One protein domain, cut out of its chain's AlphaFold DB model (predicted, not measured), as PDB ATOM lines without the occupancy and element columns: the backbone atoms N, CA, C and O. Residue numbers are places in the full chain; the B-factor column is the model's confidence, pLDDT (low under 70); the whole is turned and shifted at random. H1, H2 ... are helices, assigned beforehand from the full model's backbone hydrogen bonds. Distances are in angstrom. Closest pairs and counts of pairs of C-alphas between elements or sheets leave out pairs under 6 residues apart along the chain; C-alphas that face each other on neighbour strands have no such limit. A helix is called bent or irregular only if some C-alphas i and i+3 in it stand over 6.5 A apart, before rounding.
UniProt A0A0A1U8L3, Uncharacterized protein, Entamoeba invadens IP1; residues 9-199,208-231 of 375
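This is residues 9 to 199 and 208 to 231 of the 375 residues of an uncharacterized protein of Entamoeba invadens IP1 (UniProt A0A0A1U8L3). Two groups of helices lie end to end along the longest axis, the bundle of H2, H3 and H8 at one end and H4, H5, H6 and H7 at the other, while two long helices side by side, H10 and H11, slant away from them as an arm. H10 begins beside H6 and H11 ends beside H5; the short H9 packs on H10, and H1 lies near H2 and H3. The printed part has 215 residues, with eleven named helices, H1 to H11 in order, and no named strand: the class is all helix. The whole is compact, with a radius of gyration of the C-alphas of 18.1 A and spans of 56 by 42 by 30 A.

H1, residues 9 to 20, begins at C-alpha 9 (-34.962, 8.348, 18.959). H2 is residues 27 to 39, 18.3 A long, and H3 residues 46 to 59, 20.2 A. H4 is residues 76 to 84, H5 residues 87 to 98, H6 residues 106 to 110 and H7 residues 120 to 129. H5 is only just irregular: C-alphas 95 and 98 are 6.7 A apart. H8 is residues 137 to 150, 20.5 A, and H9 residues 163 to 169. H10, residues 174 to 194, measures 30.6 A; H11, residues 208 to 230, measures 33.7 A and ends at C-alpha 230 (-26.268, -17.413, 6.572).

H1 is close to but not clearly touching H2, the closest C-alphas being Ile 18 and Arg 31 at 7.3 A. H2 and H3 form a helical hairpin at a shallow tilt of 10 degrees, opposite ways, closest at C-alphas Ile 34 and Ile 53, 7.3 A. H8 touches H2, closest at C-alphas Arg 29 and Cys 149, 5.5 A. H4 touches H7, closest at C-alphas Ser 77 and Leu 125, 6.9 A. H10, the hub, touches H6, H9 and H11; it runs opposite ways to H11 at a shallow tilt of 6 degrees, closest at C-alphas Ser 186 and Ile 216, 5.9 A. H5 touches H11 with residues 95 to 97 alone, at a steep tilt of 56 degrees. Every O i to N i+4 pair is within hydrogen-bond range in H2, H3, H4, H6, H9, H10 and H11; H1 and H5 have 7 of 8, H7 5 of 6 and H8 8 of 10.

The two C-alphas farthest apart, Pro 25 and Glu 88, are 56.6 A apart. Residues 200 to 207 are not printed, and C-alphas 199 and 208 are 12.1 A apart across this cut. The links H3 to H4 and H8 to H9 are long. Mean pLDDT of the printed part is 83.1; 27 residues are under 70, among them 188 to 199.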
ATOM      1  N   GLU A   9     -36.320   8.199  19.495       66.88
ATOM      2  CA  GLU A   9     -34.962   8.348  18.959       66.88
ATOM      3  C   GLU A   9     -34.935   8.871  17.514       66.88
ATOM      4  O   GLU A   9     -34.096   9.711  17.179       66.88
ATOM      5  N   VAL A  10     -35.847   8.398  16.661       69.62
ATOM      6  CA  VAL A  10     -35.973   8.853  15.267       69.62
ATOM      7  C   VAL A  10     -36.475  10.293  15.242       69.62
ATOM      8  O   VAL A  10     -35.887  11.135  14.563       69.62
ATOM      9  N   VAL A  11     -37.503  10.592  16.043       69.38
ATOM     10  CA  VAL A  11     -38.071  11.940  16.178       69.38
ATOM     11  C   VAL A  11     -37.003  12.945  16.624       69.38
ATOM     12  O   VAL A  11     -36.796  13.966  15.975       69.38
ATOM     13  N   GLU A  12     -36.256  12.635  17.688       69.88
ATOM     14  CA  GLU A  12     -35.169  13.479  18.202       69.88
ATOM     15  C   GLU A  12     -34.042  13.692  17.187       69.88
ATOM     16  O   GLU A  12     -33.419  14.755  17.146       69.88
ATOM     17  N   SER A  13     -33.740  12.670  16.390       69.75
ATOM     18  CA  SER A  13     -32.713  12.747  15.353       69.75
ATOM     19  C   SER A  13     -33.150  13.708  14.239       69.75
ATOM     20  O   SER A  13     -32.356  14.539  13.799       69.75
ATOM     21  N   ILE A  14     -34.430  13.681  13.859       71.12
ATOM     22  CA  ILE A  14     -34.984  14.586  12.847       71.12
ATOM     23  C   ILE A  14     -35.098  16.013  13.382       71.12
ATOM     24  O   ILE A  14     -34.699  16.942  12.688       71.12
ATOM     25  N   TYR A  15     -35.522  16.210  14.635       71.19
ATOM     26  CA  TYR A  15     -35.491  17.536  15.268       71.19
ATOM     27  C   TYR A  15     -34.088  18.139  15.281       71.19
ATOM     28  O   TYR A  15     -33.911  19.316  14.978       71.19
ATOM     29  N   ARG A  16     -33.065  17.331  15.574       72.88
ATOM     30  CA  ARG A  16     -31.670  17.777  15.480       72.88
ATOM     31  C   ARG A  16     -31.271  18.150  14.057       72.88
ATOM     32  O   ARG A  16     -30.493  19.082  13.889       72.88
ATOM     33  N   ALA A  17     -31.786  17.454  13.050       69.31
ATOM     34  CA  ALA A  17     -31.552  17.809  11.657       69.31
ATOM     35  C   ALA A  17     -32.260  19.126  11.281       69.31
ATOM     36  O   ALA A  17     -31.632  19.988  10.678       69.31
ATOM     37  N   ILE A  18     -33.504  19.340  11.734       70.19
ATOM     38  CA  ILE A  18     -34.239  20.609  11.567       70.19
ATOM     39  C   ILE A  18     -33.469  21.777  12.190       70.19
ATOM     40  O   ILE A  18     -33.358  22.829  11.570       70.19
ATOM     41  N   LYS A  19     -32.867  21.597  13.372       74.56
ATOM     42  CA  LYS A  19     -32.031  22.641  13.989       74.56
ATOM     43  C   LYS A  19     -30.881  23.110  13.093       74.56
ATOM     44  O   LYS A  19     -30.514  24.274  13.139       74.56
ATOM     45  N   ARG A  20     -30.335  22.243  12.232       72.81
ATOM     46  CA  ARG A  20     -29.227  22.605  11.320       72.81
ATOM     47  C   ARG A  20     -29.642  23.573  10.219       72.81
ATOM     48  O   ARG A  20     -28.783  24.234   9.652       72.81
ATOM     49  N   VAL A  21     -30.934  23.640   9.913       74.12
ATOM     50  CA  VAL A  21     -31.491  24.540   8.898       74.12
ATOM     51  C   VAL A  21     -32.218  25.729   9.523       74.12
ATOM     52  O   VAL A  21     -32.785  26.532   8.787       74.12
ATOM     53  N   GLU A  22     -32.202  25.883  10.854       76.19
ATOM     54  CA  GLU A  22     -32.935  26.956  11.543       76.19
ATOM     55  C   GLU A  22     -32.486  28.356  11.128       76.19
ATOM     56  O   GLU A  22     -33.316  29.256  11.026       76.19
ATOM     57  N   GLU A  23     -31.200  28.509  10.825       73.62
ATOM     58  CA  GLU A  23     -30.594  29.773  10.403       73.62
ATOM     59  C   GLU A  23     -30.693  30.008   8.886       73.62
ATOM     60  O   GLU A  23     -30.297  31.061   8.384       73.62
ATOM     61  N   THR A  24     -31.231  29.044   8.128       74.19
ATOM     62  CA  THR A  24     -31.368  29.181   6.673       74.19
ATOM     63  C   THR A  24     -32.573  30.056   6.310       74.19
ATOM     64  O   THR A  24     -33.623  29.973   6.957       74.19
ATOM     65  N   PRO A  25     -32.504  30.836   5.212       78.19
ATOM     66  CA  PRO A  25     -33.651  31.602   4.710       78.19
ATOM     67  C   PRO A  25     -34.872  30.733   4.372       78.19
ATOM     68  O   PRO A  25     -35.998  31.224   4.345       78.19
ATOM     69  N   ASN A  26     -34.653  29.440   4.112       81.25
ATOM     70  CA  ASN A  26     -35.694  28.480   3.769       81.25
ATOM     71  C   ASN A  26     -36.267  27.737   4.984       81.25
ATOM     72  O   ASN A  26     -37.152  26.911   4.790       81.25
ATOM     73  N   CYS A  27     -35.831  28.023   6.216       82.50
ATOM     74  CA  CYS A  27     -36.227  27.292   7.427       82.50
ATOM     75  C   CYS A  27     -37.740  27.009   7.519       82.50
ATOM     76  O   CYS A  27     -38.150  25.879   7.790       82.50
ATOM     77  N   SER A  28     -38.590  28.001   7.227       84.56
ATOM     78  CA  SER A  28     -40.051  27.837   7.237       84.56
ATOM     79  C   SER A  28     -40.552  26.823   6.201       84.56
ATOM     80  O   SER A  28     -41.379  25.976   6.525       84.56
ATOM     81  N   ARG A  29     -40.009  26.860   4.981       87.94
ATOM     82  CA  ARG A  29     -40.324  25.931   3.880       87.94
ATOM     83  C   ARG A  29     -39.800  24.529   4.156       87.94
ATOM     84  O   ARG A  29     -40.465  23.549   3.838       87.94
ATOM     85  N   VAL A  30     -38.623  24.430   4.771       83.44
ATOM     86  CA  VAL A  30     -38.045  23.151   5.192       83.44
ATOM     87  C   VAL A  30     -38.935  22.492   6.244       83.44
ATOM     88  O   VAL A  30     -39.259  21.313   6.115       83.44
ATOM     89  N   ARG A  31     -39.382  23.252   7.253       84.38
ATOM     90  CA  ARG A  31     -40.333  22.764   8.263       84.38
ATOM     91  C   ARG A  31     -41.648  22.322   7.625       84.38
ATOM     92  O   ARG A  31     -42.103  21.224   7.913       84.38
ATOM     93  N   GLU A  32     -42.198  23.113   6.705       88.06
ATOM     94  CA  GLU A  32     -43.418  22.758   5.971       88.06
ATOM     95  C   GLU A  32     -43.272  21.438   5.197       88.06
ATOM     96  O   GLU A  32     -44.146  20.572   5.265       88.06
ATOM     97  N   TYR A  33     -42.153  21.255   4.492       90.38
ATOM     98  CA  TYR A  33     -41.878  20.017   3.768       90.38
ATOM     99  C   TYR A  33     -41.736  18.821   4.714       90.38
ATOM    100  O   TYR A  33     -42.310  17.763   4.464       90.38
ATOM    101  N   ILE A  34     -40.999  18.977   5.814       86.00
ATOM    102  CA  ILE A  34     -40.830  17.907   6.800       86.00
ATOM    103  C   ILE A  34     -42.184  17.535   7.419       86.00
ATOM    104  O   ILE A  34     -42.513  16.351   7.471       86.00
ATOM    105  N   ASP A  35     -43.006  18.518   7.791       84.62
ATOM    106  CA  ASP A  35     -44.364  18.295   8.295       84.62
ATOM    107  C   ASP A  35     -45.234  17.545   7.276       84.62
ATOM    108  O   ASP A  35     -46.001  16.649   7.642       84.62
ATOM    109  N   PHE A  36     -45.112  17.879   5.989       89.62
ATOM    110  CA  PHE A  36     -45.785  17.160   4.908       89.62
ATOM    111  C   PHE A  36     -45.330  15.696   4.814       89.62
ATOM    112  O   PHE A  36     -46.179  14.805   4.735       89.62
ATOM    113  N   VAL A  37     -44.018  15.433   4.875       89.00
ATOM    114  CA  VAL A  37     -43.461  14.070   4.862       89.00
ATOM    115  C   VAL A  37     -43.972  13.265   6.060       89.00
ATOM    116  O   VAL A  37     -44.427  12.137   5.886       89.00
ATOM    117  N   PHE A  38     -43.972  13.845   7.264       83.25
ATOM    118  CA  PHE A  38     -44.460  13.174   8.471       83.25
ATOM    119  C   PHE A  38     -45.954  12.861   8.430       83.25
ATOM    120  O   PHE A  38     -46.353  11.765   8.811       83.25
ATOM    121  N   LYS A  39     -46.794  13.782   7.939       85.00
ATOM    122  CA  LYS A  39     -48.243  13.541   7.804       85.00
ATOM    123  C   LYS A  39     -48.576  12.380   6.869       85.00
ATOM    124  O   LYS A  39     -49.676  11.844   6.945       85.00
ATOM    125  N   ARG A  40     -47.648  12.017   5.984       87.25
ATOM    126  CA  ARG A  40     -47.787  10.929   5.011       87.25
ATOM    127  C   ARG A  40     -46.800   9.795   5.252       87.25
ATOM    128  O   ARG A  40     -46.554   9.004   4.347       87.25
ATOM    129  N   ILE A  41     -46.233   9.699   6.452       81.44
ATOM    130  CA  ILE A  41     -45.252   8.657   6.762       81.44
ATOM    131  C   ILE A  41     -45.828   7.249   6.554       81.44
ATOM    132  O   ILE A  41     -45.121   6.373   6.074       81.44
ATOM    133  N   ASP A  42     -47.131   7.068   6.783       80.56
ATOM    134  CA  ASP A  42     -47.843   5.804   6.560       80.56
ATOM    135  C   ASP A  42     -47.930   5.403   5.072       80.56
ATOM    136  O   ASP A  42     -48.223   4.253   4.745       80.56
ATOM    137  N   GLU A  43     -47.689   6.336   4.145       86.81
ATOM    138  CA  GLU A  43     -47.638   6.063   2.704       86.81
ATOM    139  C   GLU A  43     -46.252   5.549   2.265       86.81
ATOM    140  O   GLU A  43     -46.119   4.997   1.162       86.81
ATOM    141  N   LEU A  44     -45.231   5.709   3.115       87.88
ATOM    142  CA  LEU A  44     -43.816   5.514   2.813       87.88
ATOM    143  C   LEU A  44     -43.229   4.295   3.537       87.88
ATOM    144  O   LEU A  44     -43.555   3.984   4.679       87.88
ATOM    145  N   THR A  45     -42.285   3.631   2.882       89.19
ATOM    146  CA  THR A  45     -41.327   2.735   3.538       89.19
ATOM    147  C   THR A  45     -40.252   3.545   4.266       89.19
ATOM    148  O   THR A  45     -39.990   4.708   3.944       89.19
ATOM    149  N   TRP A  46     -39.547   2.915   5.207       88.00
ATOM    150  CA  TRP A  46     -38.442   3.558   5.927       88.00
ATOM    151  C   TRP A  46     -37.316   4.038   5.003       88.00
ATOM    152  O   TRP A  46     -36.733   5.096   5.237       88.00
ATOM    153  N   SER A  47     -37.025   3.284   3.942       90.56
ATOM    154  CA  SER A  47     -36.024   3.651   2.939       90.56
ATOM    155  C   SER A  47     -36.434   4.881   2.124       90.56
ATOM    156  O   SER A  47     -35.601   5.751   1.874       90.56
ATOM    157  N   GLU A  48     -37.709   4.976   1.733       92.75
ATOM    158  CA  GLU A  48     -38.248   6.154   1.040       92.75
ATOM    159  C   GLU A  48     -38.251   7.377   1.962       92.75
ATOM    160  O   GLU A  48     -37.850   8.463   1.550       92.75
ATOM    161  N   PHE A  49     -38.641   7.195   3.226       90.06
ATOM    162  CA  PHE A  49     -38.626   8.252   4.229       90.06
ATOM    163  C   PHE A  49     -37.217   8.827   4.448       90.06
ATOM    164  O   PHE A  49     -37.035  10.039   4.332       90.06
ATOM    165  N   GLU A  50     -36.200   7.986   4.695       89.44
ATOM    166  CA  GLU A  50     -34.813   8.466   4.830       89.44
ATOM    167  C   GLU A  50     -34.366   9.214   3.570       89.44
ATOM    168  O   GLU A  50     -33.778  10.293   3.669       89.44
ATOM    169  N   TYR A  51     -34.663   8.667   2.387       92.25
ATOM    170  CA  TYR A  51     -34.296   9.276   1.113       92.25
ATOM    171  C   TYR A  51     -34.865  10.688   0.968       92.25
ATOM    172  O   TYR A  51     -34.127  11.619   0.648       92.25
ATOM    173  N   LEU A  52     -36.156  10.866   1.246       92.00
ATOM    174  CA  LEU A  52     -36.842  12.150   1.102       92.00
ATOM    175  C   LEU A  52     -36.332  13.207   2.081       92.00
ATOM    176  O   LEU A  52     -36.203  14.374   1.706       92.00
ATOM    177  N   ILE A  53     -36.019  12.804   3.312       88.38
ATOM    178  CA  ILE A  53     -35.441  13.696   4.319       88.38
ATOM    179  C   ILE A  53     -34.002  14.076   3.941       88.38
ATOM    180  O   ILE A  53     -33.641  15.250   3.992       88.38
ATOM    181  N   ASN A  54     -33.178  13.122   3.502       89.00
ATOM    182  CA  ASN A  54     -31.796  13.407   3.110       89.00
ATOM    183  C   ASN A  54     -31.688  14.243   1.839       89.00
ATOM    184  O   ASN A  54     -30.819  15.110   1.762       89.00
ATOM    185  N   LEU A  55     -32.579  14.032   0.873       90.44
ATOM    186  CA  LEU A  55     -32.613  14.830  -0.346       90.44
ATOM    187  C   LEU A  55     -32.828  16.319  -0.042       90.44
ATOM    188  O   LEU A  55     -32.126  17.161  -0.598       90.44
ATOM    189  N   LEU A  56     -33.749  16.634   0.874       87.88
ATOM    190  CA  LEU A  56     -33.981  17.995   1.360       87.88
ATOM    191  C   LEU A  56     -32.700  18.613   1.941       87.88
ATOM    192  O   LEU A  56     -32.318  19.710   1.544       87.88
ATOM    193  N   PHE A  57     -32.018  17.915   2.854       83.94
ATOM    194  CA  PHE A  57     -30.814  18.460   3.491       83.94
ATOM    195  C   PHE A  57     -29.659  18.645   2.503       83.94
ATOM    196  O   PHE A  57     -28.960  19.650   2.587       83.94
ATOM    197  N   ILE A  58     -29.497  17.742   1.532       85.25
ATOM    198  CA  ILE A  58     -28.522  17.917   0.445       85.25
ATOM    199  C   ILE A  58     -28.841  19.183  -0.365       85.25
ATOM    200  O   ILE A  58     -27.930  19.943  -0.689       85.25
ATOM    201  N   HIS A  59     -30.119  19.436  -0.660       84.38
ATOM    202  CA  HIS A  59     -30.548  20.647  -1.366       84.38
ATOM    203  C   HIS A  59     -30.270  21.932  -0.582       84.38
ATOM    204  O   HIS A  59     -29.811  22.914  -1.162       84.38
ATOM    205  N   GLU A  60     -30.462  21.909   0.735       82.00
ATOM    206  CA  GLU A  60     -30.127  23.019   1.635       82.00
ATOM    207  C   GLU A  60     -28.622  23.097   1.959       82.00
ATOM    208  O   GLU A  60     -28.215  23.797   2.884       82.00
ATOM    209  N   SER A  61     -27.769  22.375   1.215       80.88
ATOM    210  CA  SER A  61     -26.311  22.317   1.424       80.88
ATOM    211  C   SER A  61     -25.909  21.919   2.850       80.88
ATOM    212  O   SER A  61     -24.820  22.240   3.327       80.88
ATOM    213  N   CYS A  62     -26.790  21.194   3.534       74.81
ATOM    214  CA  CYS A  62     -26.580  20.668   4.866       74.81
ATOM    215  C   CYS A  62     -26.018  19.243   4.787       74.81
ATOM    216  O   CYS A  62     -26.361  18.481   3.878       74.81
ATOM    217  N   PRO A  63     -25.176  18.829   5.753       70.25
ATOM    218  CA  PRO A  63     -24.713  17.453   5.818       70.25
ATOM    219  C   PRO A  63     -25.894  16.489   5.885       70.25
ATOM    220  O   PRO A  63     -26.807  16.678   6.697       70.25
ATOM    221  N   ALA A  64     -25.831  15.437   5.066       68.31
ATOM    222  CA  ALA A  64     -26.817  14.371   5.076       68.31
ATOM    223  C   ALA A  64     -27.002  13.820   6.496       68.31
ATOM    224  O   ALA A  64     -26.077  13.726   7.313       68.31
ATOM    225  N   PHE A  65     -28.241  13.480   6.792       69.81
ATOM    226  CA  PHE A  65     -28.674  12.990   8.075       69.81
ATOM    227  C   PHE A  65     -28.639  11.454   8.081       69.81
ATOM    228  O   PHE A  65     -28.845  10.786   7.071       69.81
ATOM    229  N   SER A  66     -28.291  10.863   9.222       68.94
ATOM    230  CA  SER A  66     -28.245   9.407   9.374       68.94
ATOM    231  C   SER A  66     -29.310   8.981  10.364       68.94
ATOM    232  O   SER A  66     -29.281   9.416  11.516       68.94
ATOM    233  N   LEU A  67     -30.216   8.111   9.920       73.25
ATOM    234  CA  LEU A  67     -31.248   7.517  10.757       73.25
ATOM    235  C   LEU A  67     -30.805   6.167  11.301       73.25
ATOM    236  O   LEU A  67     -30.168   5.369  10.611       73.25
ATOM    237  N   LYS A  68     -31.186   5.896  12.549       79.44
ATOM    238  CA  LYS A  68     -31.216   4.536  13.065       79.44
ATOM    239  C   LYS A  68     -32.550   3.944  12.652       79.44
ATOM    240  O   LYS A  68     -33.602   4.433  13.062       79.44
ATOM    241  N   PHE A  69     -32.489   2.874  11.882       84.31
ATOM    242  CA  PHE A  69     -33.685   2.182  11.434       84.31
ATOM    243  C   PHE A  69     -34.225   1.238  12.511       84.31
ATOM    244  O   PHE A  69     -33.423   0.534  13.140       84.31
ATOM    245  N   PRO A  70     -35.556   1.176  12.707       84.44
ATOM    246  CA  PRO A  70     -36.171   0.109  13.486       84.44
ATOM    247  C   PRO A  70     -35.918  -1.257  12.844       84.44
ATOM    248  O   PRO A  70     -35.554  -1.356  11.665       84.44
ATOM    249  N   LYS A  71     -36.100  -2.319  13.626       88.56
ATOM    250  CA  LYS A  71     -35.989  -3.698  13.145       88.56
ATOM    251  C   LYS A  71     -37.260  -4.102  12.409       88.56
ATOM    252  O   LYS A  71     -38.338  -3.584  12.689       88.56
ATOM    253  N   ILE A  72     -37.169  -5.095  11.528       90.06
ATOM    254  CA  ILE A  72     -38.350  -5.685  10.887       90.06
ATOM    255  C   ILE A  72     -39.328  -6.227  11.938       90.06
ATOM    256  O   ILE A  72     -40.531  -6.034  11.795       90.06
ATOM    257  N   SER A  73     -38.830  -6.803  13.038       89.00
ATOM    258  CA  SER A  73     -39.657  -7.254  14.167       89.00
ATOM    259  C   SER A  73     -40.488  -6.155  14.823       89.00
ATOM    260  O   SER A  73     -41.468  -6.457  15.502       89.00
ATOM    261  N   ASP A  74     -40.093  -4.891  14.663       84.94
ATOM    262  CA  ASP A  74     -40.831  -3.764  15.222       84.94
ATOM    263  C   ASP A  74     -42.086  -3.464  14.389       84.94
ATOM    264  O   ASP A  74     -43.063  -2.968  14.955       84.94
ATOM    265  N   SER A  75     -42.099  -3.873  13.109       85.12
ATOM    266  CA  SER A  75     -43.199  -3.662  12.166       85.12
ATOM    267  C   SER A  75     -44.481  -4.397  12.573       85.12
ATOM    268  O   SER A  75     -44.498  -5.619  12.715       85.12
ATOM    269  N   GLN A  76     -45.594  -3.675  12.676       84.38
ATOM    270  CA  GLN A  76     -46.917  -4.236  12.935       84.38
ATOM    271  C   GLN A  76     -47.348  -5.221  11.843       84.38
ATOM    272  O   GLN A  76     -47.817  -6.314  12.153       84.38
ATOM    273  N   SER A  77     -47.115  -4.889  10.569       85.06
ATOM    274  CA  SER A  77     -47.405  -5.803   9.458       85.06
ATOM    275  C   SER A  77     -46.573  -7.085   9.543       85.06
ATOM    276  O   SER A  77     -47.072  -8.165   9.231       85.06
ATOM    277  N   TYR A  78     -45.323  -6.986  10.010       89.31
ATOM    278  CA  TYR A  78     -44.502  -8.165  10.265       89.31
ATOM    279  C   TYR A  78     -45.024  -8.979  11.450       89.31
ATOM    280  O   TYR A  78     -45.099 -10.194  11.346       89.31
ATOM    281  N   LYS A  79     -45.429  -8.345  12.558       89.19
ATOM    282  CA  LYS A  79     -46.000  -9.040  13.727       89.19
ATOM    283  C   LYS A  79     -47.261  -9.824  13.371       89.19
ATOM    284  O   LYS A  79     -47.419 -10.955  13.823       89.19
ATOM    285  N   GLU A  80     -48.132  -9.244  12.546       89.50
ATOM    286  CA  GLU A  80     -49.343  -9.904  12.044       89.50
ATOM    287  C   GLU A  80     -49.000 -11.142  11.211       89.50
ATOM    288  O   GLU A  80     -49.491 -12.230  11.505       89.50
ATOM    289  N   PHE A  81     -48.094 -11.003  10.237       90.19
ATOM    290  CA  PHE A  81     -47.584 -12.124   9.444       90.19
ATOM    291  C   PHE A  81     -46.900 -13.187  10.314       90.19
ATOM    292  O   PHE A  81     -47.175 -14.378  10.202       90.19
ATOM    293  N   PHE A  82     -46.038 -12.774  11.236       90.56
ATOM    294  CA  PHE A  82     -45.321 -13.679  12.124       90.56
ATOM    295  C   PHE A  82     -46.286 -14.471  13.013       90.56
ATOM    296  O   PHE A  82     -46.047 -15.643  13.297       90.56
ATOM    297  N   GLY A  83     -47.411 -13.868  13.411       89.62
ATOM    298  CA  GLY A  83     -48.478 -14.525  14.163       89.62
ATOM    299  C   GLY A  83     -49.123 -15.701  13.426       89.62
ATOM    300  O   GLY A  83     -49.494 -16.679  14.080       89.62
ATOM    301  N   THR A  84     -49.196 -15.652  12.092       89.31
ATOM    302  CA  THR A  84     -49.809 -16.709  11.267       89.31
ATOM    303  C   THR A  84     -48.873 -17.879  10.967       89.31
ATOM    304  O   THR A  84     -49.319 -18.895  10.441       89.31
ATOM    305  N   LEU A  85     -47.583 -17.761  11.293       87.94
ATOM    306  CA  LEU A  85     -46.586 -18.796  11.028       87.94
ATOM    307  C   LEU A  85     -46.639 -19.945  12.053       87.94
ATOM    308  O   LEU A  85     -46.891 -19.736  13.245       87.94
ATOM    309  N   GLY A  86     -46.326 -21.160  11.592       87.88
ATOM    310  CA  GLY A  86     -46.039 -22.307  12.460       87.88
ATOM    311  C   GLY A  86     -44.696 -22.163  13.188       87.88
ATOM    312  O   GLY A  86     -43.853 -21.353  12.799       87.88
ATOM    313  N   ASP A  87     -44.478 -22.949  14.244       87.00
ATOM    314  CA  ASP A  87     -43.319 -22.797  15.142       87.00
ATOM    315  C   ASP A  87     -41.958 -22.942  14.443       87.00
ATOM    316  O   ASP A  87     -41.004 -22.244  14.794       87.00
ATOM    317  N   GLU A  88     -41.850 -23.820  13.446       84.19
ATOM    318  CA  GLU A  88     -40.608 -24.004  12.684       84.19
ATOM    319  C   GLU A  88     -40.295 -22.783  11.813       84.19
ATOM    320  O   GLU A  88     -39.199 -22.224  11.902       84.19
ATOM    321  N   SER A  89     -41.280 -22.295  11.054       85.50
ATOM    322  CA  SER A  89     -41.149 -21.071  10.259       85.50
ATOM    323  C   SER A  89     -40.867 -19.859  11.149       85.50
ATOM    324  O   SER A  89     -40.002 -19.051  10.825       85.50
ATOM    325  N   LYS A  90     -41.509 -19.748  12.320       88.56
ATOM    326  CA  LYS A  90     -41.235 -18.667  13.282       88.56
ATOM    327  C   LYS A  90     -39.765 -18.609  13.674       88.56
ATOM    328  O   LYS A  90     -39.157 -17.549  13.555       88.56
ATOM    329  N   LYS A  91     -39.167 -19.737  14.072       85.38
ATOM    330  CA  LYS A  91     -37.736 -19.796  14.435       85.38
ATOM    331  C   LYS A  91     -36.835 -19.348  13.287       85.38
ATOM    332  O   LYS A  91     -35.829 -18.675  13.509       85.38
ATOM    333  N   TYR A  92     -37.196 -19.716  12.062       83.38
ATOM    334  CA  TYR A  92     -36.443 -19.349  10.873       83.38
ATOM    335  C   TYR A  92     -36.479 -17.840  10.598       83.38
ATOM    336  O   TYR A  92     -35.436 -17.183  10.516       83.38
ATOM    337  N   PHE A  93     -37.684 -17.272  10.548       88.81
ATOM    338  CA  PHE A  93     -37.916 -15.844  10.353       88.81
ATOM    339  C   PHE A  93     -37.348 -14.996  11.503       88.81
ATOM    340  O   PHE A  93     -36.835 -13.896  11.282       88.81
ATOM    341  N   GLU A  94     -37.357 -15.507  12.734       86.81
ATOM    342  CA  GLU A  94     -36.697 -14.881  13.883       86.81
ATOM    343  C   GLU A  94     -35.183 -14.758  13.674       86.81
ATOM    344  O   GLU A  94     -34.612 -13.680  13.850       86.81
ATOM    345  N   LYS A  95     -34.542 -15.836  13.209       85.12
ATOM    346  CA  LYS A  95     -33.089 -15.893  13.028       85.12
ATOM    347  C   LYS A  95     -32.584 -15.146  11.790       85.12
ATOM    348  O   LYS A  95     -31.461 -14.651  11.829       85.12
ATOM    349  N   LYS A  96     -33.353 -15.099  10.695       88.19
ATOM    350  CA  LYS A  96     -32.888 -14.538   9.408       88.19
ATOM    351  C   LYS A  96     -33.460 -13.166   9.053       88.19
ATOM    352  O   LYS A  96     -32.779 -12.401   8.381       88.19
ATOM    353  N   ILE A  97     -34.679 -12.847   9.494       91.06
ATOM    354  CA  ILE A  97     -35.411 -11.652   9.039       91.06
ATOM    355  C   ILE A  97     -35.643 -10.649  10.164       91.06
ATOM    356  O   ILE A  97     -35.385  -9.462   9.995       91.06
ATOM    357  N   SER A  98     -36.104 -11.109  11.325       90.50
ATOM    358  CA  SER A  98     -36.665 -10.246  12.379       90.50
ATOM    359  C   SER A  98     -35.723  -9.139  12.847       90.50
ATOM    360  O   SER A  98     -36.169  -8.030  13.130       90.50
ATOM    361  N   LEU A  99     -34.423  -9.430  12.920       90.56
ATOM    362  CA  LEU A  99     -33.411  -8.497  13.423       90.56
ATOM    363  C   LEU A  99     -32.815  -7.596  12.336       90.56
ATOM    364  O   LEU A  99     -32.022  -6.708  12.658       90.56
ATOM    365  N   LEU A 100     -33.169  -7.808  11.066       91.50
ATOM    366  CA  LEU A 100     -32.733  -6.931   9.986       91.50
ATOM    367  C   LEU A 100     -33.378  -5.548  10.145       91.50
ATOM    368  O   LEU A 100     -34.540  -5.451  10.547       91.50
ATOM    369  N   PRO A 101     -32.664  -4.461   9.823       91.38
ATOM    370  CA  PRO A 101     -33.260  -3.130   9.824       91.38
ATOM    371  C   PRO A 101     -34.294  -2.954   8.706       91.38
ATOM    372  O   PRO A 101     -34.126  -3.498   7.615       91.38
ATOM    373  N   LEU A 102     -35.315  -2.124   8.933       90.38
ATOM    374  CA  LEU A 102     -36.353  -1.795   7.941       90.38
ATOM    375  C   LEU A 102     -35.831  -1.031   6.711       90.38
ATOM    376  O   LEU A 102     -36.570  -0.827   5.756       90.38
ATOM    377  N   SER A 103     -34.559  -0.634   6.700       91.06
ATOM    378  CA  SER A 103     -33.880  -0.103   5.515       91.06
ATOM    379  C   SER A 103     -33.323  -1.172   4.574       91.06
ATOM    380  O   SER A 103     -32.714  -0.826   3.556       91.06
ATOM    381  N   THR A 104     -33.475  -2.454   4.917       93.19
ATOM    382  CA  THR A 104     -32.947  -3.566   4.125       93.19
ATOM    383  C   THR A 104     -33.681  -3.670   2.782       93.19
ATOM    384  O   THR A 104     -34.904  -3.808   2.781       93.19
ATOM    385  N   PRO A 105     -32.972  -3.628   1.634       93.88
ATOM    386  CA  PRO A 105     -33.600  -3.696   0.317       93.88
ATOM    387  C   PRO A 105     -34.364  -4.992   0.074       93.88
ATOM    388  O   PRO A 105     -33.969  -6.060   0.545       93.88
ATOM    389  N   LEU A 106     -35.386  -4.915  -0.778       94.00
ATOM    390  CA  LEU A 106     -36.250  -6.045  -1.112       94.00
ATOM    391  C   LEU A 106     -35.450  -7.242  -1.636       94.00
ATOM    392  O   LEU A 106     -35.629  -8.350  -1.147       94.00
ATOM    393  N   TYR A 107     -34.509  -7.022  -2.560       92.19
ATOM    394  CA  TYR A 107     -33.700  -8.111  -3.125       92.19
ATOM    395  C   TYR A 107     -32.818  -8.813  -2.077       92.19
ATOM    396  O   TYR A 107     -32.463  -9.977  -2.239       92.19
ATOM    397  N   VAL A 108     -32.433  -8.099  -1.011       92.62
ATOM    398  CA  VAL A 108     -31.657  -8.671   0.091       92.62
ATOM    399  C   VAL A 108     -32.566  -9.557   0.925       92.62
ATOM    400  O   VAL A 108     -32.179 -10.684   1.201       92.62
ATOM    401  N   LEU A 109     -33.765  -9.079   1.274       91.56
ATOM    402  CA  LEU A 109     -34.764  -9.857   2.014       91.56
ATOM    403  C   LEU A 109     -35.210 -11.102   1.247       91.56
ATOM    404  O   LEU A 109     -35.317 -12.170   1.837       91.56
ATOM    405  N   ASP A 110     -35.413 -10.981  -0.062       88.88
ATOM    406  CA  ASP A 110     -35.817 -12.098  -0.916       88.88
ATOM    407  C   ASP A 110     -34.742 -13.194  -0.999       88.88
ATOM    408  O   ASP A 110     -35.054 -14.380  -1.034       88.88
ATOM    409  N   ALA A 111     -33.462 -12.810  -0.941       88.38
ATOM    410  CA  ALA A 111     -32.338 -13.743  -0.926       88.38
ATOM    411  C   ALA A 111     -32.097 -14.419   0.442       88.38
ATOM    412  O   ALA A 111     -31.203 -15.258   0.550       88.38
ATOM    413  N   MET A 112     -32.829 -14.038   1.496       85.12
ATOM    414  CA  MET A 112     -32.688 -14.641   2.832       85.12
ATOM    415  C   MET A 112     -33.410 -15.973   2.975       85.12
ATOM    416  O   MET A 112     -33.063 -16.747   3.870       85.12
ATOM    417  N   LEU A 113     -34.432 -16.192   2.152       83.75
ATOM    418  CA  LEU A 113     -35.343 -17.324   2.233       83.75
ATOM    419  C   LEU A 113     -35.187 -18.186   0.976       83.75
ATOM    420  O   LEU A 113     -34.988 -17.649  -0.117       83.75
ATOM    421  N   SER A 114     -35.292 -19.505   1.119       81.62
ATOM    422  CA  SER A 114     -35.465 -20.402  -0.021       81.62
ATOM    423  C   SER A 114     -36.858 -20.222  -0.623       81.62
ATOM    424  O   SER A 114     -37.775 -19.705   0.019       81.62
ATOM    425  N   ASP A 115     -37.041 -20.656  -1.869       78.12
ATOM    426  CA  ASP A 115     -38.336 -20.522  -2.540       78.12
ATOM    427  C   ASP A 115     -39.440 -21.347  -1.856       78.12
ATOM    428  O   ASP A 115     -40.604 -20.958  -1.918       78.12
ATOM    429  N   GLU A 116     -39.103 -22.432  -1.142       77.00
ATOM    430  CA  GLU A 116     -40.087 -23.199  -0.358       77.00
ATOM    431  C   GLU A 116     -40.563 -22.462   0.904       77.00
ATOM    432  O   GLU A 116     -41.627 -22.765   1.444       77.00
ATOM    433  N   GLU A 117     -39.775 -21.504   1.389       75.69
ATOM    434  CA  GLU A 117     -40.071 -20.709   2.585       75.69
ATOM    435  C   GLU A 117     -40.824 -19.418   2.247       75.69
ATOM    436  O   GLU A 117     -41.408 -18.777   3.130       75.69
ATOM    437  N   LYS A 118     -40.828 -19.031   0.966       81.06
ATOM    438  CA  LYS A 118     -41.600 -17.898   0.465       81.06
ATOM    439  C   LYS A 118     -43.071 -18.283   0.374       81.06
ATOM    440  O   LYS A 118     -43.453 -19.367  -0.053       81.06
ATOM    441  N   SER A 119     -43.921 -17.353   0.785       81.56
ATOM    442  CA  SER A 119     -45.371 -17.492   0.695       81.56
ATOM    443  C   SER A 119     -45.969 -16.240   0.058       81.56
ATOM    444  O   SER A 119     -45.397 -15.159   0.196       81.56
ATOM    445  N   PRO A 120     -47.169 -16.314  -0.540       84.50
ATOM    446  CA  PRO A 120     -47.848 -15.119  -1.049       84.50
ATOM    447  C   PRO A 120     -48.055 -14.038   0.028       84.50
ATOM    448  O   PRO A 120     -48.110 -12.845  -0.262       84.50
ATOM    449  N   GLN A 121     -48.168 -14.458   1.293       85.56
ATOM    450  CA  GLN A 121     -48.269 -13.567   2.449       85.56
ATOM    451  C   GLN A 121     -46.950 -12.828   2.704       85.56
ATOM    452  O   GLN A 121     -46.969 -11.631   2.990       85.56
ATOM    453  N   TRP A 122     -45.820 -13.526   2.563       88.94
ATOM    454  CA  TRP A 122     -44.488 -12.929   2.609       88.94
ATOM    455  C   TRP A 122     -44.289 -11.926   1.473       88.94
ATOM    456  O   TRP A 122     -43.918 -10.788   1.747       88.94
ATOM    457  N   ASP A 123     -44.630 -12.290   0.235       86.50
ATOM    458  CA  ASP A 123     -44.498 -11.399  -0.927       86.50
ATOM    459  C   ASP A 123     -45.304 -10.105  -0.736       86.50
ATOM    460  O   ASP A 123     -44.809  -8.994  -0.947       86.50
ATOM    461  N   GLY A 124     -46.540 -10.239  -0.244       85.69
ATOM    462  CA  GLY A 124     -47.397  -9.104   0.088       85.69
ATOM    463  C   GLY A 124     -46.897  -8.260   1.268       85.69
ATOM    464  O   GLY A 124     -47.264  -7.088   1.370       85.69
ATOM    465  N   LEU A 125     -46.081  -8.822   2.164       88.94
ATOM    466  CA  LEU A 125     -45.449  -8.100   3.268       88.94
ATOM    467  C   LEU A 125     -44.196  -7.354   2.802       88.94
ATOM    468  O   LEU A 125     -44.078  -6.160   3.071       88.94
ATOM    469  N   ILE A 126     -43.273  -8.021   2.103       88.94
ATOM    470  CA  ILE A 126     -41.990  -7.417   1.710       88.94
ATOM    471  C   ILE A 126     -42.172  -6.216   0.794       88.94
ATOM    472  O   ILE A 126     -41.477  -5.219   0.965       88.94
ATOM    473  N   GLN A 127     -43.164  -6.255  -0.099       85.44
ATOM    474  CA  GLN A 127     -43.501  -5.125  -0.968       85.44
ATOM    475  C   GLN A 127     -44.030  -3.907  -0.194       85.44
ATOM    476  O   GLN A 127     -44.039  -2.798  -0.725       85.44
ATOM    477  N   LYS A 128     -44.483  -4.087   1.055       84.62
ATOM    478  CA  LYS A 128     -44.938  -2.990   1.924       84.62
ATOM    479  C   LYS A 128     -43.825  -2.394   2.772       84.62
ATOM    480  O   LYS A 128     -43.959  -1.247   3.180       84.62
ATOM    481  N   VAL A 129     -42.785  -3.163   3.092       86.06
ATOM    482  CA  VAL A 129     -41.743  -2.741   4.046       86.06
ATOM    483  C   VAL A 129     -40.406  -2.429   3.386       86.06
ATOM    484  O   VAL A 129     -39.600  -1.725   3.986       86.06
ATOM    485  N   ALA A 130     -40.171  -2.920   2.169       91.38
ATOM    486  CA  ALA A 130     -38.897  -2.797   1.477       91.38
ATOM    487  C   ALA A 130     -39.070  -2.364   0.019       91.38
ATOM    488  O   ALA A 130     -40.118  -2.547  -0.598       91.38
ATOM    489  N   VAL A 131     -37.993  -1.810  -0.532       92.88
ATOM    490  CA  VAL A 131     -37.923  -1.311  -1.910       92.88
ATOM    491  C   VAL A 131     -36.750  -1.941  -2.652       92.88
ATOM    492  O   VAL A 131     -35.754  -2.351  -2.051       92.88
ATOM    493  N   ASP A 132     -36.860  -2.025  -3.972       90.62
ATOM    494  CA  ASP A 132     -35.828  -2.543  -4.877       90.62
ATOM    495  C   ASP A 132     -35.144  -1.445  -5.710       90.62
ATOM    496  O   ASP A 132     -34.169  -1.720  -6.417       90.62
ATOM    497  N   THR A 133     -35.664  -0.220  -5.614       92.94
ATOM    498  CA  THR A 133     -35.272   0.986  -6.342       92.94
ATOM    499  C   THR A 133     -35.474   2.213  -5.450       92.94
ATOM    500  O   THR A 133     -36.386   2.259  -4.626       92.94
ATOM    501  N   LEU A 134     -34.603   3.213  -5.591       93.31
ATOM    502  CA  LEU A 134     -34.750   4.540  -4.991       93.31
ATOM    503  C   LEU A 134     -34.222   5.585  -5.987       93.31
ATOM    504  O   LEU A 134     -33.137   5.369  -6.530       93.31
ATOM    505  N   PRO A 135     -34.929   6.705  -6.216       93.69
ATOM    506  CA  PRO A 135     -36.285   7.014  -5.740       93.69
ATOM    507  C   PRO A 135     -37.350   6.082  -6.349       93.69
ATOM    508  O   PRO A 135     -37.226   5.648  -7.493       93.69
ATOM    509  N   THR A 136     -38.417   5.802  -5.599       93.88
ATOM    510  CA  THR A 136     -39.607   5.106  -6.119       93.88
ATOM    511  C   THR A 136     -40.579   6.089  -6.780       93.88
ATOM    512  O   THR A 136     -40.440   7.308  -6.650       93.88
ATOM    513  N   GLN A 137     -41.638   5.578  -7.421       91.25
ATOM    514  CA  GLN A 137     -42.728   6.421  -7.935       91.25
ATOM    515  C   GLN A 137     -43.379   7.278  -6.840       91.25
ATOM    516  O   GLN A 137     -43.774   8.413  -7.103       91.25
ATOM    517  N   LYS A 138     -43.463   6.760  -5.607       91.94
ATOM    518  CA  LYS A 138     -43.973   7.528  -4.468       91.94
ATOM    519  C   LYS A 138     -43.042   8.689  -4.155       91.94
ATOM    520  O   LYS A 138     -43.526   9.807  -4.036       91.94
ATOM    521  N   CYS A 139     -41.726   8.459  -4.106       94.38
ATOM    522  CA  CYS A 139     -40.753   9.519  -3.843       94.38
ATOM    523  C   CYS A 139     -40.907  10.703  -4.806       94.38
ATOM    524  O   CYS A 139     -40.856  11.840  -4.351       94.38
ATOM    525  N   TYR A 140     -41.156  10.468  -6.099       94.06
ATOM    526  CA  TYR A 140     -41.324  11.557  -7.070       94.06
ATOM    527  C   TYR A 140     -42.453  12.533  -6.709       94.06
ATOM    528  O   TYR A 140     -42.275  13.737  -6.862       94.06
ATOM    529  N   LEU A 141     -43.559  12.061  -6.120       92.81
ATOM    530  CA  LEU A 141     -44.643  12.942  -5.661       92.81
ATOM    531  C   LEU A 141     -44.191  13.894  -4.542       92.81
ATOM    532  O   LEU A 141     -44.616  15.049  -4.486       92.81
ATOM    533  N   PHE A 142     -43.322  13.416  -3.652       94.81
ATOM    534  CA  PHE A 142     -42.759  14.222  -2.570       94.81
ATOM    535  C   PHE A 142     -41.669  15.160  -3.092       94.81
ATOM    536  O   PHE A 142     -41.614  16.308  -2.670       94.81
ATOM    537  N   ILE A 143     -40.854  14.719  -4.051       94.56
ATOM    538  CA  ILE A 143     -39.839  15.555  -4.712       94.56
ATOM    539  C   ILE A 143     -40.499  16.735  -5.437       94.56
ATOM    540  O   ILE A 143     -40.030  17.868  -5.328       94.56
ATOM    541  N   ASP A 144     -41.627  16.503  -6.109       92.56
ATOM    542  CA  ASP A 144     -42.402  17.573  -6.741       92.56
ATOM    543  C   ASP A 144     -42.927  18.581  -5.708       92.56
ATOM    544  O   ASP A 144     -42.917  19.791  -5.947       92.56
ATOM    545  N   TYR A 145     -43.375  18.101  -4.542       93.00
ATOM    546  CA  TYR A 145     -43.795  18.972  -3.441       93.00
ATOM    547  C   TYR A 145     -42.616  19.754  -2.844       93.00
ATOM    548  O   TYR A 145     -42.738  20.957  -2.626       93.00
ATOM    549  N   LEU A 146     -41.454  19.115  -2.670       91.94
ATOM    550  CA  LEU A 146     -40.221  19.774  -2.235       91.94
ATOM    551  C   LEU A 146     -39.855  20.935  -3.164       91.94
ATOM    552  O   LEU A 146     -39.578  22.040  -2.697       91.94
ATOM    553  N   GLY A 147     -39.913  20.704  -4.478       90.69
ATOM    554  CA  GLY A 147     -39.662  21.740  -5.474       90.69
ATOM    555  C   GLY A 147     -40.619  22.931  -5.349       90.69
ATOM    556  O   GLY A 147     -40.188  24.084  -5.420       90.69
ATOM    557  N   LYS A 148     -41.906  22.675  -5.068       90.75
ATOM    558  CA  LYS A 148     -42.892  23.734  -4.788       90.75
ATOM    559  C   LYS A 148     -42.554  24.512  -3.518       90.75
ATOM    560  O   LYS A 148     -42.532  25.738  -3.571       90.75
ATOM    561  N   CYS A 149     -42.243  23.835  -2.408       88.88
ATOM    562  CA  CYS A 149     -41.873  24.496  -1.152       88.88
ATOM    563  C   CYS A 149     -40.652  25.402  -1.337       88.88
ATOM    564  O   CYS A 149     -40.656  26.549  -0.897       88.88
ATOM    565  N   LEU A 150     -39.621  24.912  -2.027       86.62
ATOM    566  CA  LEU A 150     -38.371  25.639  -2.243       86.62
ATOM    567  C   LEU A 150     -38.423  26.633  -3.415       86.62
ATOM    568  O   LEU A 150     -37.441  27.335  -3.652       86.62
ATOM    569  N   ASN A 151     -39.548  26.726  -4.137       86.12
ATOM    570  CA  ASN A 151     -39.678  27.490  -5.383       86.12
ATOM    571  C   ASN A 151     -38.550  27.188  -6.387       86.12
ATOM    572  O   ASN A 151     -38.012  28.085  -7.038       86.12
ATOM    573  N   THR A 152     -38.176  25.914  -6.500       84.88
ATOM    574  CA  THR A 152     -37.100  25.452  -7.378       84.88
ATOM    575  C   THR A 152     -37.494  24.164  -8.081       84.88
ATOM    576  O   THR A 152     -38.230  23.338  -7.542       84.88
ATOM    577  N   LYS A 153     -36.995  23.964  -9.299       82.50
ATOM    578  CA  LYS A 153     -37.202  22.709 -10.016       82.50
ATOM    579  C   LYS A 153     -36.063  21.747  -9.695       82.50
ATOM    580  O   LYS A 153     -34.896  22.057  -9.933       82.50
ATOM    581  N   ILE A 154     -36.400  20.572  -9.172       84.25
ATOM    582  CA  ILE A 154     -35.422  19.523  -8.856       84.25
ATOM    583  C   ILE A 154     -35.247  18.638 -10.090       84.25
ATOM    584  O   ILE A 154     -35.830  17.568 -10.212       84.25
ATOM    585  N   ASP A 155     -34.469  19.135 -11.052       72.75
ATOM    586  CA  ASP A 155     -34.293  18.477 -12.354       72.75
ATOM    587  C   ASP A 155     -33.268  17.340 -12.344       72.75
ATOM    588  O   ASP A 155     -33.330  16.426 -13.167       72.75
ATOM    589  N   LYS A 156     -32.288  17.403 -11.439       79.62
ATOM    590  CA  LYS A 156     -31.233  16.397 -11.315       79.62
ATOM    591  C   LYS A 156     -31.152  15.932  -9.878       79.62
ATOM    592  O   LYS A 156     -30.767  16.696  -8.999       79.62
ATOM    593  N   LEU A 157     -31.482  14.664  -9.672       86.31
ATOM    594  CA  LEU A 157     -31.318  14.024  -8.379       86.31
ATOM    595  C   LEU A 157     -29.848  13.631  -8.183       86.31
ATOM    596  O   LEU A 157     -29.223  13.130  -9.125       86.31
ATOM    597  N   PRO A 158     -29.276  13.858  -6.988       84.25
ATOM    598  CA  PRO A 158     -27.924  13.418  -6.693       84.25
ATOM    599  C   PRO A 158     -27.826  11.890  -6.763       84.25
ATOM    600  O   PRO A 158     -28.739  11.169  -6.354       84.25
ATOM    601  N   SER A 159     -26.685  11.387  -7.235       75.56
ATOM    602  CA  SER A 159     -26.336   9.977  -7.069       75.56
ATOM    603  C   SER A 159     -26.026   9.706  -5.595       75.56
ATOM    604  O   SER A 159     -25.225  10.438  -5.012       75.56
ATOM    605  N   SER A 160     -26.590   8.640  -5.019       78.50
ATOM    606  CA  SER A 160     -26.280   8.182  -3.651       78.50
ATOM    607  C   SER A 160     -26.677   9.154  -2.518       78.50
ATOM    608  O   SER A 160     -25.872   9.482  -1.652       78.50
ATOM    609  N   VAL A 161     -27.947   9.568  -2.490       89.88
ATOM    610  CA  VAL A 161     -28.601  10.306  -1.390       89.88
ATOM    611  C   VAL A 161     -28.561   9.523  -0.075       89.88
ATOM    612  O   VAL A 161     -28.344  10.102   0.987       89.88
ATOM    613  N   THR A 162     -28.769   8.205  -0.132       91.00
ATOM    614  CA  THR A 162     -28.726   7.326   1.045       91.00
ATOM    615  C   THR A 162     -27.847   6.113   0.811       91.00
ATOM    616  O   THR A 162     -27.607   5.691  -0.325       91.00
ATOM    617  N   LYS A 163     -27.395   5.494   1.908       91.12
ATOM    618  CA  LYS A 163     -26.642   4.242   1.826       91.12
ATOM    619  C   LYS A 163     -27.495   3.110   1.251       91.12
ATOM    620  O   LYS A 163     -26.987   2.315   0.464       91.12
ATOM    621  N   THR A 164     -28.788   3.064   1.578       92.25
ATOM    622  CA  THR A 164     -29.726   2.103   0.981       92.25
ATOM    623  C   THR A 164     -29.839   2.286  -0.531       92.25
ATOM    624  O   THR A 164     -29.786   1.294  -1.256       92.25
ATOM    625  N   GLN A 165     -29.916   3.527  -1.029       94.25
ATOM    626  CA  GLN A 165     -29.893   3.797  -2.469       94.25
ATOM    627  C   GLN A 165     -28.591   3.290  -3.101       94.25
ATOM    628  O   GLN A 165     -28.638   2.573  -4.097       94.25
ATOM    629  N   GLU A 166     -27.436   3.587  -2.497       94.00
ATOM    630  CA  GLU A 166     -26.136   3.120  -2.995       94.00
ATOM    631  C   GLU A 166     -26.070   1.582  -3.084       94.00
ATOM    632  O   GLU A 166     -25.586   1.032  -4.075       94.00
ATOM    633  N   ILE A 167     -26.564   0.878  -2.060       94.44
ATOM    634  CA  ILE A 167     -26.625  -0.592  -2.020       94.44
ATOM    635  C   ILE A 167     -27.468  -1.135  -3.181       94.44
ATOM    636  O   ILE A 167     -27.044  -2.070  -3.867       94.44
ATOM    637  N   ILE A 168     -28.639  -0.534  -3.404       94.19
ATOM    638  CA  ILE A 168     -29.578  -0.907  -4.463       94.19
ATOM    639  C   ILE A 168     -28.975  -0.674  -5.853       94.19
ATOM    640  O   ILE A 168     -28.993  -1.582  -6.687       94.19
ATOM    641  N   GLU A 169     -28.423   0.515  -6.100       93.88
ATOM    642  CA  GLU A 169     -27.853   0.910  -7.394       93.88
ATOM    643  C   GLU A 169     -26.641   0.052  -7.761       93.88
ATOM    644  O   GLU A 169     -26.500  -0.380  -8.906       93.88
ATOM    645  N   LYS A 170     -25.785  -0.254  -6.778       94.19
ATOM    646  CA  LYS A 170     -24.602  -1.103  -6.976       94.19
ATOM    647  C   LYS A 170     -24.915  -2.599  -6.976       94.19
ATOM    648  O   LYS A 170     -23.990  -3.386  -7.168       94.19
ATOM    649  N   LYS A 171     -26.173  -2.997  -6.731       91.50
ATOM    650  CA  LYS A 171     -26.609  -4.398  -6.593       91.50
ATOM    651  C   LYS A 171     -25.641  -5.208  -5.724       91.50
ATOM    652  O   LYS A 171     -25.149  -6.265  -6.118       91.50
ATOM    653  N   MET A 172     -25.320  -4.671  -4.544       94.38
ATOM    654  CA  MET A 172     -24.340  -5.293  -3.653       94.38
ATOM    655  C   MET A 172     -24.776  -6.708  -3.263       94.38
ATOM    656  O   MET A 172     -25.961  -6.961  -3.046       94.38
ATOM    657  N   ASN A 173     -23.818  -7.625  -3.108       93.69
ATOM    658  CA  ASN A 173     -24.106  -8.969  -2.605       93.69
ATOM    659  C   ASN A 173     -24.871  -8.897  -1.258       93.69
ATOM    660  O   ASN A 173     -24.464  -8.100  -0.408       93.69
ATOM    661  N   PRO A 174     -25.910  -9.725  -1.017       91.62
ATOM    662  CA  PRO A 174     -26.736  -9.650   0.194       91.62
ATOM    663  C   PRO A 174     -25.954  -9.637   1.517       91.62
ATOM    664  O   PRO A 174     -26.268  -8.849   2.407       91.62
ATOM    665  N   LYS A 175     -24.880 -10.432   1.638       90.00
ATOM    666  CA  LYS A 175     -24.044 -10.465   2.855       90.00
ATOM    667  C   LYS A 175     -23.307  -9.140   3.083       90.00
ATOM    668  O   LYS A 175     -23.217  -8.648   4.210       90.00
ATOM    669  N   VAL A 176     -22.799  -8.545   2.003       92.75
ATOM    670  CA  VAL A 176     -22.111  -7.245   2.035       92.75
ATOM    671  C   VAL A 176     -23.110  -6.126   2.326       92.75
ATOM    672  O   VAL A 176     -22.848  -5.290   3.186       92.75
ATOM    673  N   ALA A 177     -24.275  -6.149   1.673       93.00
ATOM    674  CA  ALA A 177     -25.348  -5.184   1.884       93.00
ATOM    675  C   ALA A 177     -25.775  -5.128   3.358       93.00
ATOM    676  O   ALA A 177     -25.800  -4.052   3.950       93.00
ATOM    677  N   ILE A 178     -26.015  -6.286   3.978       91.31
ATOM    678  CA  ILE A 178     -26.362  -6.374   5.403       91.31
ATOM    679  C   ILE A 178     -25.259  -5.798   6.273       91.31
ATOM    680  O   ILE A 178     -25.531  -4.987   7.154       91.31
ATOM    681  N   THR A 179     -24.008  -6.172   6.009       90.44
ATOM    682  CA  THR A 179     -22.864  -5.643   6.759       90.44
ATOM    683  C   THR A 179     -22.832  -4.111   6.713       90.44
ATOM    684  O   THR A 179     -22.647  -3.460   7.742       90.44
ATOM    685  N   GLU A 180     -23.059  -3.514   5.543       92.44
ATOM    686  CA  GLU A 180     -23.097  -2.059   5.377       92.44
ATOM    687  C   GLU A 180     -24.298  -1.405   6.081       92.44
ATOM    688  O   GLU A 180     -24.131  -0.366   6.722       92.44
ATOM    689  N   ILE A 181     -25.476  -2.034   6.054       90.81
ATOM    690  CA  ILE A 181     -26.677  -1.564   6.766       90.81
ATOM    691  C   ILE A 181     -26.454  -1.570   8.289       90.81
ATOM    692  O   ILE A 181     -26.733  -0.584   8.975       90.81
ATOM    693  N   PHE A 182     -25.883  -2.644   8.842       88.44
ATOM    694  CA  PHE A 182     -25.566  -2.717  10.274       88.44
ATOM    695  C   PHE A 182     -24.482  -1.710  10.687       88.44
ATOM    696  O   PHE A 182     -24.567  -1.115  11.769       88.44
ATOM    697  N   LYS A 183     -23.493  -1.451   9.819       87.81
ATOM    698  CA  LYS A 183     -22.512  -0.374  10.028       87.81
ATOM    699  C   LYS A 183     -23.180   1.001  10.053       87.81
ATOM    700  O   LYS A 183     -22.842   1.797  10.927       87.81
ATOM    701  N   GLN A 184     -24.121   1.286   9.149       86.12
ATOM    702  CA  GLN A 184     -24.876   2.548   9.137       86.12
ATOM    703  C   GLN A 184     -25.636   2.750  10.455       86.12
ATOM    704  O   GLN A 184     -25.456   3.777  11.111       86.12
ATOM    705  N   ASN A 185     -26.397   1.745  10.899       82.44
ATOM    706  CA  ASN A 185     -27.136   1.806  12.164       82.44
ATOM    707  C   ASN A 185     -26.212   1.991  13.383       82.44
ATOM    708  O   ASN A 185     -26.529   2.758  14.295       82.44
ATOM    709  N   SER A 186     -25.044   1.341  13.387       81.38
ATOM    710  CA  SER A 186     -24.038   1.503  14.449       81.38
ATOM    711  C   SER A 186     -23.435   2.913  14.467       81.38
ATOM    712  O   SER A 186     -23.305   3.519  15.531       81.38
ATOM    713  N   LYS A 187     -23.096   3.464  13.293       77.12
ATOM    714  CA  LYS A 187     -22.567   4.832  13.155       77.12
ATOM    715  C   LYS A 187     -23.589   5.887  13.571       77.12
ATOM    716  O   LYS A 187     -23.215   6.858  14.226       77.12
ATOM    717  N   CYS A 188     -24.868   5.684  13.251       69.81
ATOM    718  CA  CYS A 188     -25.935   6.582  13.685       69.81
ATOM    719  C   CYS A 188     -25.978   6.690  15.217       69.81
ATOM    720  O   CYS A 188     -25.950   7.798  15.749       69.81
ATOM    721  N   LEU A 189     -25.922   5.562  15.939       66.94
ATOM    722  CA  LEU A 189     -25.870   5.585  17.404       66.94
ATOM    723  C   LEU A 189     -24.678   6.387  17.932       66.94
ATOM    724  O   LEU A 189     -24.843   7.192  18.843       66.94
ATOM    725  N   ILE A 190     -23.492   6.206  17.348       61.09
ATOM    726  CA  ILE A 190     -22.290   6.960  17.727       61.09
ATOM    727  C   ILE A 190     -22.526   8.476  17.594       61.09
ATOM    728  O   ILE A 190     -22.262   9.220  18.540       61.09
ATOM    729  N   GLY A 191     -23.091   8.932  16.472       55.41
ATOM    730  CA  GLY A 191     -23.406  10.349  16.250       55.41
ATOM    731  C   GLY A 191     -24.522  10.898  17.152       55.41
ATOM    732  O   GLY A 191     -24.475  12.058  17.571       55.41
ATOM    733  N   MET A 192     -25.506  10.065  17.512       59.38
ATOM    734  CA  MET A 192     -26.614  10.457  18.392       59.38
ATOM    735  C   MET A 192     -26.172  10.776  19.825       59.38
ATOM    736  O   MET A 192     -26.834  11.575  20.487       59.38
ATOM    737  N   PHE A 193     -25.090  10.161  20.309       55.28
ATOM    738  CA  PHE A 193     -24.557  10.399  21.654       55.28
ATOM    739  C   PHE A 193     -23.443  11.452  21.685       55.28
ATOM    740  O   PHE A 193     -23.322  12.158  22.680       55.28
ATOM    741  N   ALA A 194     -22.699  11.636  20.588       52.19
ATOM    742  CA  ALA A 194     -21.660  12.667  20.488       52.19
ATOM    743  C   ALA A 194     -22.196  14.107  20.645       52.19
ATOM    744  O   ALA A 194     -21.461  14.994  21.060       52.19
ATOM    745  N   SER A 195     -23.483  14.330  20.359       49.38
ATOM    746  CA  SER A 195     -24.161  15.636  20.449       49.38
ATOM    747  C   SER A 195     -24.761  15.952  21.829       49.38
ATOM    748  O   SER A 195     -25.439  16.961  21.975       49.38
ATOM    749  N   LYS A 196     -24.533  15.110  22.848       52.00
ATOM    750  CA  LYS A 196     -24.931  15.389  24.245       52.00
ATOM    751  C   LYS A 196     -23.820  16.029  25.087       52.00
ATOM    752  O   LYS A 196     -23.992  16.166  26.289       52.00
ATOM    753  N   LYS A 197     -22.702  16.417  24.467       49.91
ATOM    754  CA  LYS A 197     -21.564  17.062  25.141       49.91
ATOM    755  C   LYS A 197     -21.793  18.528  25.521       49.91
ATOM    756  O   LYS A 197     -20.990  19.074  26.264       49.91
ATOM    757  N   ASP A 198     -22.887  19.139  25.070       47.34
ATOM    758  CA  ASP A 198     -23.140  20.570  25.283       47.34
ATOM    759  C   ASP A 198     -23.914  20.873  26.579       47.34
ATOM    760  O   ASP A 198     -24.437  21.970  26.748       47.34
ATOM    761  N   THR A 199     -24.046  19.918  27.505       48.53
ATOM    762  CA  THR A 199     -24.608  20.193  28.837       48.53
ATOM    763  C   THR A 199     -23.787  19.476  29.906       48.53
ATOM    764  O   THR A 199     -23.668  18.253  29.905       48.53
ATOM    765  N   ILE A 208     -24.034   7.985  29.942       64.81
ATOM    766  CA  ILE A 208     -24.329   8.112  28.513       64.81
ATOM    767  C   ILE A 208     -23.433   7.177  27.697       64.81
ATOM    768  O   ILE A 208     -23.954   6.441  26.856       64.81
ATOM    769  N   GLU A 209     -22.130   7.142  27.979       65.56
ATOM    770  CA  GLU A 209     -21.178   6.277  27.278       65.56
ATOM    771  C   GLU A 209     -21.492   4.797  27.548       65.56
ATOM    772  O   GLU A 209     -21.624   4.010  26.612       65.56
ATOM    773  N   GLY A 210     -21.808   4.429  28.797       68.06
ATOM    774  CA  GLY A 210     -22.264   3.075  29.122       68.06
ATOM    775  C   GLY A 210     -23.576   2.683  28.420       68.06
ATOM    776  O   GLY A 210     -23.740   1.543  27.975       68.06
ATOM    777  N   LYS A 211     -24.531   3.612  28.257       72.00
ATOM    778  CA  LYS A 211     -25.758   3.371  27.466       72.00
ATOM    779  C   LYS A 211     -25.448   3.214  25.974       72.00
ATOM    780  O   LYS A 211     -26.071   2.378  25.316       72.00
ATOM    781  N   ARG A 212     -24.500   3.988  25.440       69.62
ATOM    782  CA  ARG A 212     -24.043   3.917  24.047       69.62
ATOM    783  C   ARG A 212     -23.380   2.579  23.745       69.62
ATOM    784  O   ARG A 212     -23.804   1.904  22.806       69.62
ATOM    785  N   GLU A 213     -22.406   2.171  24.550       73.19
ATOM    786  CA  GLU A 213     -21.696   0.898  24.388       73.19
ATOM    787  C   GLU A 213     -22.656  -0.290  24.427       73.19
ATOM    788  O   GLU A 213     -22.589  -1.172  23.568       73.19
ATOM    789  N   ARG A 214     -23.625  -0.277  25.352       76.19
ATOM    790  CA  ARG A 214     -24.671  -1.310  25.423       76.19
ATOM    791  C   ARG A 214     -25.492  -1.378  24.138       76.19
ATOM    792  O   ARG A 214     -25.697  -2.466  23.613       76.19
ATOM    793  N   LYS A 215     -25.940  -0.239  23.595       76.56
ATOM    794  CA  LYS A 215     -26.735  -0.223  22.353       76.56
ATOM    795  C   LYS A 215     -25.927  -0.676  21.137       76.56
ATOM    796  O   LYS A 215     -26.448  -1.436  20.329       76.56
ATOM    797  N   ILE A 216     -24.666  -0.257  21.018       76.06
ATOM    798  CA  ILE A 216     -23.776  -0.723  19.943       76.06
ATOM    799  C   ILE A 216     -23.544  -2.233  20.065       76.06
ATOM    800  O   ILE A 216     -23.590  -2.946  19.066       76.06
ATOM    801  N   THR A 217     -23.346  -2.734  21.285       77.00
ATOM    802  CA  THR A 217     -23.182  -4.169  21.550       77.00
ATOM    803  C   THR A 217     -24.420  -4.959  21.136       77.00
ATOM    804  O   THR A 217     -24.284  -5.987  20.484       77.00
ATOM    805  N   LEU A 218     -25.627  -4.457  21.419       80.94
ATOM    806  CA  LEU A 218     -26.867  -5.098  20.966       80.94
ATOM    807  C   LEU A 218     -26.948  -5.184  19.437       80.94
ATOM    808  O   LEU A 218     -27.263  -6.246  18.915       80.94
ATOM    809  N   ILE A 219     -26.582  -4.119  18.713       78.94
ATOM    810  CA  ILE A 219     -26.544  -4.148  17.240       78.94
ATOM    811  C   ILE A 219     -25.521  -5.173  16.729       78.94
ATOM    812  O   ILE A 219     -25.788  -5.875  15.753       78.94
ATOM    813  N   LYS A 220     -24.360  -5.295  17.386       78.94
ATOM    814  CA  LYS A 220     -23.372  -6.334  17.052       78.94
ATOM    815  C   LYS A 220     -23.933  -7.738  17.280       78.94
ATOM    816  O   LYS A 220     -23.776  -8.588  16.413       78.94
ATOM    817  N   MET A 221     -24.628  -7.969  18.393       82.88
ATOM    818  CA  MET A 221     -25.275  -9.254  18.678       82.88
ATOM    819  C   MET A 221     -26.368  -9.593  17.660       82.88
ATOM    820  O   MET A 221     -26.476 -10.743  17.229       82.88
ATOM    821  N   ASP A 222     -27.161  -8.600  17.253       84.25
ATOM    822  CA  ASP A 222     -28.157  -8.761  16.194       84.25
ATOM    823  C   ASP A 222     -27.475  -9.183  14.886       84.25
ATOM    824  O   ASP A 222     -27.861 -10.184  14.280       84.25
ATOM    825  N   PHE A 223     -26.404  -8.482  14.495       84.88
ATOM    826  CA  PHE A 223     -25.616  -8.828  13.314       84.88
ATOM    827  C   PHE A 223     -25.035 -10.242  13.401       84.88
ATOM    828  O   PHE A 223     -25.148 -10.995  12.443       84.88
ATOM    829  N   GLU A 224     -24.456 -10.641  14.534       85.06
ATOM    830  CA  GLU A 224     -23.916 -11.992  14.726       85.06
ATOM    831  C   GLU A 224     -24.998 -13.075  14.634       85.06
ATOM    832  O   GLU A 224     -24.752 -14.161  14.105       85.06
ATOM    833  N   THR A 225     -26.197 -12.791  15.142       83.44
ATOM    834  CA  THR A 225     -27.342 -13.709  15.070       83.44
ATOM    835  C   THR A 225     -27.775 -13.914  13.623       83.44
ATOM    836  O   THR A 225     -27.889 -15.055  13.167       83.44
ATOM    837  N   ILE A 226     -27.910 -12.812  12.885       85.19
ATOM    838  CA  ILE A 226     -28.217 -12.803  11.454       85.19
ATOM    839  C   ILE A 226     -27.095 -13.484  10.647       85.19
ATOM    840  O   ILE A 226     -27.368 -14.337   9.804       85.19
ATOM    841  N   ALA A 227     -25.824 -13.201  10.950       82.31
ATOM    842  CA  ALA A 227     -24.644 -13.791  10.312       82.31
ATOM    843  C   ALA A 227     -24.633 -15.326  10.426       82.31
ATOM    844  O   ALA A 227     -24.424 -16.026   9.436       82.31
ATOM    845  N   LYS A 228     -24.948 -15.859  11.616       80.94
ATOM    846  CA  LYS A 228     -25.127 -17.303  11.867       80.94
ATOM    847  C   LYS A 228     -26.348 -17.895  11.157       80.94
ATOM    848  O   LYS A 228     -26.493 -19.117  11.095       80.94
ATOM    849  N   GLY A 229     -27.276 -17.059  10.700       71.06
ATOM    850  CA  GLY A 229     -28.374 -17.444   9.816       71.06
ATOM    851  C   GLY A 229     -27.901 -17.777   8.399       71.06
ATOM    852  O   GLY A 229     -28.498 -18.637   7.771       71.06
ATOM    853  N   PHE A 230     -26.809 -17.171   7.921       68.12
ATOM    854  CA  PHE A 230     -26.268 -17.413   6.572       68.12
ATOM    855  C   PHE A 230     -25.362 -18.625   6.438       68.12
ATOM    856  O   PHE A 230     -25.055 -19.039   5.320       68.12
ATOM    857  N   SER A 231     -24.817 -19.111   7.547       64.94
ATOM    858  CA  SER A 231     -24.017 -20.326   7.550       64.94
ATOM    859  C   SER A 231     -24.979 -21.508   7.557       64.94
ATOM    860  O   SER A 231     -25.404 -21.953   8.628       64.94
TER     861      SER A 231